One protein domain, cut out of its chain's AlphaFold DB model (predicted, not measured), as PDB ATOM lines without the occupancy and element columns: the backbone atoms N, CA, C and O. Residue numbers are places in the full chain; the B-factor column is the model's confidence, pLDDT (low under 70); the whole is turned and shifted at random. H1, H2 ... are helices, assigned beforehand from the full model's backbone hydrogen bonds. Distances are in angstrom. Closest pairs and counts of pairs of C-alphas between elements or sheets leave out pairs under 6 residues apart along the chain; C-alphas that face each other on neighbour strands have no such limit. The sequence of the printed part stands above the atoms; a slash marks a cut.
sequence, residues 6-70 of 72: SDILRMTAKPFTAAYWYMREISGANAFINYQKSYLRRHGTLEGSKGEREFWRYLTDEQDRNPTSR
ATOM      1  N   SER A   6      25.217  49.959 -44.464       75.94
ATOM      2  CA  SER A   6      23.977  49.372 -43.950       75.94
ATOM      3  C   SER A   6      22.896  49.220 -45.026       75.94
ATOM      4  O   SER A   6      22.119  48.264 -44.974       75.94
ATOM      5  N   ASP A   7      22.864  50.097 -46.030       80.00
ATOM      6  CA  ASP A   7      21.937  49.996 -47.161       80.00
ATOM      7  C   ASP A   7      22.321  48.830 -48.077       80.00
ATOM      8  O   ASP A   7      21.459  48.042 -48.470       80.00
ATOM      9  N   ILE A   8      23.625  48.651 -48.322       79.56
ATOM     10  CA  ILE A   8      24.159  47.497 -49.061       79.56
ATOM     11  C   ILE A   8      23.819  46.198 -48.323       79.56
ATOM     12  O   ILE A   8      23.315  45.257 -48.934       79.56
ATOM     13  N   LEU A   9      24.025  46.160 -47.003       80.81
ATOM     14  CA  LEU A   9      23.701  44.995 -46.181       80.81
ATOM     15  C   LEU A   9      22.206  44.646 -46.245       80.81
ATOM     16  O   LEU A   9      21.844  43.481 -46.353       80.81
ATOM     17  N   ARG A  10      21.317  45.645 -46.210       77.88
ATOM     18  CA  ARG A  10      19.866  45.422 -46.323       77.88
ATOM     19  C   ARG A  10      19.450  44.952 -47.715       77.88
ATOM     20  O   ARG A  10      18.543  44.123 -47.814       77.88
ATOM     21  N   MET A  11      20.089  45.462 -48.769       77.75
ATOM     22  CA  MET A  11      19.824  45.036 -50.148       77.75
ATOM     23  C   MET A  11      20.259  43.591 -50.392       77.75
ATOM     24  O   MET A  11      19.560  42.870 -51.098       77.75
ATOM     25  N   THR A  12      21.356  43.140 -49.780       79.75
ATOM     26  CA  THR A  12      21.853  41.766 -49.949       79.75
ATOM     27  C   THR A  12      21.239  40.778 -48.954       79.75
ATOM     28  O   THR A  12      20.936  39.650 -49.329       79.75
ATOM     29  N   ALA A  13      20.948  41.169 -47.713       81.56
ATOM     30  CA  ALA A  13      20.424  40.246 -46.699       81.56
ATOM     31  C   ALA A  13      19.074  39.613 -47.085       81.56
ATOM     32  O   ALA A  13      18.831  38.435 -46.808       81.56
ATOM     33  N   LYS A  14      18.195  40.370 -47.752       81.69
ATOM     34  CA  LYS A  14      16.873  39.887 -48.181       81.69
ATOM     35  C   LYS A  14      16.944  38.712 -49.172       81.69
ATOM     36  O   LYS A  14      16.371  37.667 -48.854       81.69
ATOM     37  N   PRO A  15      17.633  38.814 -50.328       81.81
ATOM     38  CA  PRO A  15      17.742  37.692 -51.260       81.81
ATOM     39  C   PRO A  15      18.480  36.494 -50.654       81.81
ATOM     40  O   PRO A  15      18.060  35.363 -50.878       81.81
ATOM     41  N   PHE A  16      19.504  36.713 -49.818       86.50
ATOM     42  CA  PHE A  16      20.184  35.613 -49.121       86.50
ATOM     43  C   PHE A  16      19.256  34.859 -48.162       86.50
ATOM     44  O   PHE A  16      19.286  33.631 -48.115       86.50
ATOM     45  N   THR A  17      18.386  35.570 -47.442       85.81
ATOM     46  CA  THR A  17      17.403  34.943 -46.543       85.81
ATOM     47  C   THR A  17      16.389  34.108 -47.329       85.81
ATOM     48  O   THR A  17      16.061  32.994 -46.925       85.81
ATOM     49  N   ALA A  18      15.928  34.615 -48.477       84.50
ATOM     50  CA  ALA A  18      15.012  33.895 -49.358       84.50
ATOM     51  C   ALA A  18      15.666  32.644 -49.971       84.50
ATOM     52  O   ALA A  18      15.068  31.570 -49.953       84.50
ATOM     53  N   ALA A  19      16.911  32.755 -50.443       84.31
ATOM     54  CA  ALA A  19      17.672  31.622 -50.963       84.31
ATOM     55  C   ALA A  19      17.927  30.564 -49.880       84.31
ATOM     56  O   ALA A  19      17.759  29.373 -50.129       84.31
ATOM     57  N   TYR A  20      18.266  30.982 -48.658       83.81
ATOM     58  CA  TYR A  20      18.421  30.078 -47.520       83.81
ATOM     59  C   TYR A  20      17.116  29.354 -47.177       83.81
ATOM     60  O   TYR A  20      17.117  28.138 -46.988       83.81
ATOM     61  N   TRP A  21      15.993  30.074 -47.138       83.25
ATOM     62  CA  TRP A  21      14.680  29.466 -46.931       83.25
ATOM     63  C   TRP A  21      14.358  28.440 -48.026       83.25
ATOM     64  O   TRP A  21      13.981  27.312 -47.716       83.25
ATOM     65  N   TYR A  22      14.599  28.789 -49.289       79.88
ATOM     66  CA  TYR A  22      14.362  27.910 -50.432       79.88
ATOM     67  C   TYR A  22      15.236  26.647 -50.397       79.88
ATOM     68  O   TYR A  22      14.732  25.537 -50.555       79.88
ATOM     69  N   MET A  23      16.531  26.788 -50.097       78.62
ATOM     70  CA  MET A  23      17.437  25.647 -49.924       78.62
ATOM     71  C   MET A  23      17.007  24.740 -48.767       78.62
ATOM     72  O   MET A  23      17.147  23.521 -48.854       78.62
ATOM     73  N   ARG A  24      16.457  25.300 -47.684       76.56
ATOM     74  CA  ARG A  24      15.924  24.513 -46.561       76.56
ATOM     75  C   ARG A  24      14.660  23.736 -46.907       76.56
ATOM     76  O   ARG A  24      14.489  22.630 -46.399       76.56
ATOM     77  N   GLU A  25      13.796  24.291 -47.750       78.00
ATOM     78  CA  GLU A  25      12.640  23.556 -48.271       78.00
ATOM     79  C   GLU A  25      13.094  22.420 -49.202       78.00
ATOM     80  O   GLU A  25      12.664  21.285 -49.021       78.00
ATOM     81  N   ILE A  26      14.027  22.684 -50.128       74.88
ATOM     82  CA  ILE A  26      14.527  21.673 -51.081       74.88
ATOM     83  C   ILE A  26      15.301  20.548 -50.395       74.88
ATOM     84  O   ILE A  26      15.105  19.380 -50.718       74.88
ATOM     85  N   SER A  27      16.185  20.876 -49.452       71.94
ATOM     86  CA  SER A  27      17.006  19.878 -48.746       71.94
ATOM     87  C   SER A  27      16.194  18.962 -47.830       71.94
ATOM     88  O   SER A  27      16.742  18.018 -47.267       71.94
ATOM     89  N   GLY A  28      14.905  19.248 -47.622       72.44
ATOM     90  CA  GLY A  28      14.095  18.534 -46.647       72.44
ATOM     91  C   GLY A  28      14.466  18.870 -45.202       72.44
ATOM     92  O   GLY A  28      13.951  18.231 -44.290       72.44
ATOM     93  N   ALA A  29      15.282  19.902 -44.948       76.88
ATOM     94  CA  ALA A  29      15.619  20.344 -43.590       76.88
ATOM     95  C   ALA A  29      14.372  20.732 -42.771       76.88
ATOM     96  O   ALA A  29      14.372  20.657 -41.544       76.88
ATOM     97  N   ASN A  30      13.284  21.115 -43.448       82.75
ATOM     98  CA  ASN A  30      11.997  21.418 -42.823       82.75
ATOM     99  C   ASN A  30      11.021  20.225 -42.793       82.75
ATOM    100  O   ASN A  30       9.880  20.394 -42.360       82.75
ATOM    101  N   ALA A  31      11.432  19.019 -43.202       86.31
ATOM    102  CA  ALA A  31      10.558  17.845 -43.281       86.31
ATOM    103  C   ALA A  31       9.900  17.512 -41.935       86.31
ATOM    104  O   ALA A  31       8.688  17.302 -41.881       86.31
ATOM    105  N   PHE A  32      10.659  17.558 -40.835       88.12
ATOM    106  CA  PHE A  32      10.122  17.314 -39.495       88.12
ATOM    107  C   PHE A  32       9.100  18.382 -39.063       88.12
ATOM    108  O   PHE A  32       8.033  18.063 -38.533       88.12
ATOM    109  N   ILE A  33       9.377  19.658 -39.342       89.56
ATOM    110  CA  ILE A  33       8.457  20.768 -39.044       89.56
ATOM    111  C   ILE A  33       7.167  20.616 -39.859       89.56
ATOM    112  O   ILE A  33       6.064  20.779 -39.335       89.56
ATOM    113  N   ASN A  34       7.290  20.276 -41.141       88.50
ATOM    114  CA  ASN A  34       6.155  20.055 -42.031       88.50
ATOM    115  C   ASN A  34       5.336  18.826 -41.604       88.50
ATOM    116  O   ASN A  34       4.102  18.879 -41.638       88.50
ATOM    117  N   TYR A  35       5.990  17.766 -41.114       90.88
ATOM    118  CA  TYR A  35       5.337  16.615 -40.491       90.88
ATOM    119  C   TYR A  35       4.510  17.034 -39.275       90.88
ATOM    120  O   TYR A  35       3.315  16.750 -39.251       90.88
ATOM    121  N   GLN A  36       5.087  17.772 -38.322       92.38
ATOM    122  CA  GLN A  36       4.360  18.233 -37.135       92.38
ATOM    123  C   GLN A  36       3.185  19.145 -37.497       92.38
ATOM    124  O   GLN A  36       2.084  18.959 -36.987       92.38
ATOM    125  N   LYS A  37       3.362  20.076 -38.442       91.81
ATOM    126  CA  LYS A  37       2.265  20.922 -38.947       91.81
ATOM    127  C   LYS A  37       1.150  20.100 -39.593       91.81
ATOM    128  O   LYS A  37      -0.026  20.421 -39.449       91.81
ATOM    129  N   SER A  38       1.498  19.067 -40.359       90.69
ATOM    130  CA  SER A  38       0.524  18.152 -40.964       90.69
ATOM    131  C   SER A  38      -0.184  17.310 -39.899       90.69
ATOM    132  O   SER A  38      -1.400  17.153 -39.956       90.69
ATOM    133  N   TYR A  39       0.558  16.826 -38.901       92.06
ATOM    134  CA  TYR A  39       0.033  16.049 -37.785       92.06
ATOM    135  C   TYR A  39      -0.935  16.879 -36.940       92.06
ATOM    136  O   TYR A  39      -2.071  16.462 -36.739       92.06
ATOM    137  N   LEU A  40      -0.543  18.094 -36.552       92.56
ATOM    138  CA  LEU A  40      -1.383  19.022 -35.800       92.56
ATOM    139  C   LEU A  40      -2.667  19.371 -36.562       92.56
ATOM    140  O   LEU A  40      -3.741  19.379 -35.977       92.56
ATOM    141  N   ARG A  41      -2.584  19.595 -37.883       92.44
ATOM    142  CA  ARG A  41      -3.776  19.827 -38.718       92.44
ATOM    143  C   ARG A  41      -4.724  18.626 -38.769       92.44
ATOM    144  O   ARG A  41      -5.922  18.829 -38.908       92.44
ATOM    145  N   ARG A  42      -4.205  17.397 -38.689       91.75
ATOM    146  CA  ARG A  42      -5.004  16.161 -38.766       91.75
ATOM    147  C   ARG A  42      -5.567  15.710 -37.422       91.75
ATOM    148  O   ARG A  42      -6.665  15.174 -37.389       91.75
ATOM    149  N   HIS A  43      -4.816  15.903 -36.344       89.94
ATOM    150  CA  HIS A  43      -5.135  15.345 -35.029       89.94
ATOM    151  C   HIS A  43      -5.483  16.410 -33.982       89.94
ATOM    152  O   HIS A  43      -5.939  16.059 -32.902       89.94
ATOM    153  N   GLY A  44      -5.263  17.700 -34.257       89.94
ATOM    154  CA  GLY A  44      -5.522  18.799 -33.317       89.94
ATOM    155  C   GLY A  44      -4.556  18.875 -32.126       89.94
ATOM    156  O   GLY A  44      -4.548  19.870 -31.411       89.94
ATOM    157  N   THR A  45      -3.707  17.862 -31.937       90.25
ATOM    158  CA  THR A  45      -2.697  17.763 -30.877       90.25
ATOM    159  C   THR A  45      -1.385  17.202 -31.436       90.25
ATOM    160  O   THR A  45      -1.365  16.601 -32.512       90.25
ATOM    161  N   LEU A  46      -0.282  17.417 -30.714       87.25
ATOM    162  CA  LEU A  46       1.018  16.782 -30.960       87.25
ATOM    163  C   LEU A  46       1.291  15.601 -30.014       87.25
ATOM    164  O   LEU A  46       2.309  14.925 -30.176       87.25
ATOM    165  N   GLU A  47       0.397  15.324 -29.060       83.69
ATOM    166  CA  GLU A  47       0.473  14.151 -28.186       83.69
ATOM    167  C   GLU A  47       0.350  12.879 -29.043       83.69
ATOM    168  O   GLU A  47      -0.689  12.602 -29.641       83.69
ATOM    169  N   GLY A  48       1.454  12.144 -29.194       85.75
ATOM    170  CA  GLY A  48       1.553  10.967 -30.070       85.75
ATOM    171  C   GLY A  48       2.236  11.215 -31.420       85.75
ATOM    172  O   GLY A  48       2.446  10.268 -32.180       85.75
ATOM    173  N   SER A  49       2.633  12.457 -31.723       88.94
ATOM    174  CA  SER A  49       3.534  12.712 -32.851       88.94
ATOM    175  C   SER A  49       4.922  12.121 -32.573       88.94
ATOM    176  O   SER A  49       5.381  12.083 -31.430       88.94
ATOM    177  N   LYS A  50       5.593  11.629 -33.620       89.44
ATOM    178  CA  LYS A  50       6.959  11.103 -33.499       89.44
ATOM    179  C   LYS A  50       7.908  12.224 -33.081       89.44
ATOM    180  O   LYS A  50       7.840  13.320 -33.640       89.44
ATOM    181  N   GLY A  51       8.833  11.929 -32.170       90.00
ATOM    182  CA  GLY A  51       9.942  12.837 -31.879       90.00
ATOM    183  C   GLY A  51      10.870  12.997 -33.089       90.00
ATOM    184  O   GLY A  51      10.863  12.172 -34.001       90.00
ATOM    185  N   GLU A  52      11.714  14.029 -33.096       89.12
ATOM    186  CA  GLU A  52      12.562  14.362 -34.254       89.12
ATOM    187  C   GLU A  52      13.451  13.195 -34.707       89.12
ATOM    188  O   GLU A  52      13.450  12.809 -35.875       89.12
ATOM    189  N   ARG A  53      14.167  12.567 -33.770       90.38
ATOM    190  CA  ARG A  53      15.039  11.421 -34.067       90.38
ATOM    191  C   ARG A  53      14.265  10.225 -34.621       90.38
ATOM    192  O   ARG A  53      14.738   9.538 -35.522       90.38
ATOM    193  N   GLU A  54      13.084   9.963 -34.067       91.56
ATOM    194  CA  GLU A  54      12.231   8.854 -34.494       91.56
ATOM    195  C   GLU A  54      11.630   9.101 -35.871       91.56
ATOM    196  O   GLU A  54      11.503   8.163 -36.653       91.56
ATOM    197  N   PHE A  55      11.281  10.355 -36.172       91.88
ATOM    198  CA  PHE A  55      10.831  10.775 -37.489       91.88
ATOM    199  C   PHE A  55      11.907  10.513 -38.543       91.88
ATOM    200  O   PHE A  55      11.608   9.891 -39.558       91.88
ATOM    201  N   TRP A  56      13.154  10.918 -38.287       89.50
ATOM    202  CA  TRP A  56      14.252  10.693 -39.229       89.50
ATOM    203  C   TRP A  56      14.549   9.213 -39.436       89.50
ATOM    204  O   TRP A  56      14.648   8.779 -40.578       89.50
ATOM    205  N   ARG A  57      14.599   8.424 -38.354       92.31
ATOM    206  CA  ARG A  57      14.762   6.968 -38.462       92.31
ATOM    207  C   ARG A  57      13.641   6.347 -39.297       92.31
ATOM    208  O   ARG A  57      13.920   5.633 -40.246       92.31
ATOM    209  N   TYR A  58      12.387   6.685 -38.996       90.50
ATOM    210  CA  TYR A  58      11.231   6.199 -39.750       90.50
ATOM    211  C   TYR A  58      11.301   6.576 -41.235       90.50
ATOM    212  O   TYR A  58      10.984   5.752 -42.087       90.50
ATOM    213  N   LEU A  59      11.710   7.808 -41.547       87.06
ATOM    214  CA  LEU A  59      11.823   8.283 -42.922       87.06
ATOM    215  C   LEU A  59      12.890   7.499 -43.701       87.06
ATOM    216  O   LEU A  59      12.630   7.090 -44.830       87.06
ATOM    217  N   THR A  60      14.052   7.251 -43.094       87.12
ATOM    218  CA  THR A  60      15.110   6.423 -43.691       87.12
ATOM    219  C   THR A  60      14.662   4.969 -43.848       87.12
ATOM    220  O   THR A  60      14.778   4.420 -44.939       87.12
ATOM    221  N   ASP A  61      14.056   4.377 -42.815       90.44
ATOM    222  CA  ASP A  61      13.551   2.997 -42.853       90.44
ATOM    223  C   ASP A  61      12.461   2.810 -43.924       90.44
ATOM    224  O   ASP A  61      12.307   1.735 -44.502       90.44
ATOM    225  N   GLU A  62      11.648   3.838 -44.171       86.38
ATOM    226  CA  GLU A  62      10.644   3.840 -45.233       86.38
ATOM    227  C   GLU A  62      11.290   3.905 -46.623       86.38
ATOM    228  O   GLU A  62      10.900   3.152 -47.514       86.38
ATOM    229  N   GLN A  63      12.310   4.748 -46.800       83.81
ATOM    230  CA  GLN A  63      13.077   4.835 -48.050       83.81
ATOM    231  C   GLN A  63      13.850   3.548 -48.360       83.81
ATOM    232  O   GLN A  63      14.022   3.208 -49.530       83.81
ATOM    233  N   ASP A  64      14.314   2.840 -47.332       85.19
ATOM    234  CA  ASP A  64      15.028   1.573 -47.482       85.19
ATOM    235  C   ASP A  64      14.074   0.410 -47.785       85.19
ATOM    236  O   ASP A  64      14.388  -0.441 -48.617       85.19
ATOM    237  N   ARG A  65      12.881   0.391 -47.172       85.94
ATOM    238  CA  ARG A  65      11.841  -0.611 -47.472       85.94
ATOM    239  C   ARG A  65      11.201  -0.419 -48.846       85.94
ATOM    240  O   ARG A  65      10.805  -1.406 -49.458       85.94
ATOM    241  N   ASN A  66      11.126   0.821 -49.333       82.38
ATOM    242  CA  ASN A  66      10.531   1.176 -50.622       82.38
ATOM    243  C   ASN A  66      11.576   1.797 -51.571       82.38
ATOM    244  O   ASN A  66      11.506   2.995 -51.887       82.38
ATOM    245  N   PRO A  67      12.537   0.994 -52.075       70.31
ATOM    246  CA  PRO A  67      13.649   1.482 -52.892       70.31
ATOM    247  C   PRO A  67      13.204   2.040 -54.250       70.31
ATOM    248  O   PRO A  67      13.946   2.795 -54.873       70.31
ATOM    249  N   THR A  68      11.979   1.744 -54.695       67.19
ATOM    250  CA  THR A  68      11.361   2.314 -55.905       67.19
ATOM    251  C   THR A  68      11.260   3.845 -55.858       67.19
ATOM    252  O   THR A  68      11.140   4.480 -56.894       67.19
ATOM    253  N   SER A  69      11.350   4.453 -54.669       62.09
ATOM    254  CA  SER A  69      11.434   5.912 -54.495       62.09
ATOM    255  C   SER A  69      12.820   6.508 -54.794       62.09
ATOM    256  O   SER A  69      12.941   7.726 -54.904       62.09
ATOM    257  N   ARG A  70      13.868   5.676 -54.907       62.09
ATOM    258  CA  ARG A  70      15.263   6.098 -55.138       62.09
ATOM    259  C   ARG A  70      15.717   5.956 -56.592       62.09
ATOM    260  O   ARG A  70      16.703   6.582 -56.967       62.09
TER     261      ARG A  70
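This is residues 6 to 70 of the 72 residues of an uncharacterized protein of Brevibacterium sp. HMSC063G07 (UniProt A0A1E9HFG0). A long helix, H1, sticks out as an arm with residues 6 to 20, its end near the corner of an L made by H2 and H3, which meet near their first residues. The 65 printed residues hold three named helices, H1, H2 and H3 in chain order, and no named strand: all helix. The whole is extended, with a radius of gyration of the C-alphas of 16.8 A, spanning 50 by 33 by 18 A.

H1, residues 6 to 26, has a kink of 26 degrees near residue 13. It is close to but not clearly touching H2, residues 31 to 43; their closest C-alphas, of Glu 25 and Ala 31, are 7.9 A apart. H2, with residue 32 alone, only just touches H3, residues 52 to 65, with 3 pairs of C-alphas within 8 A; the closest, of Phe 32 and Glu 52, are 6.5 A apart. They stand about perpendicular, at 82 degrees. H1 and H3 are apart. Every O i to N i+4 pair is within hydrogen-bond range in H2 and H3, and 15 of 17 in H1.

H1 runs 30.1 A from C-alpha 6 at (23.977, 49.372, -43.950). H2 is 17.9 A long; H3, 20.0 A, ends at C-alpha 65 (11.841, -0.611, -47.472).

The printed part has no cut and no long link. Residues 68 to 70 have pLDDT under 70.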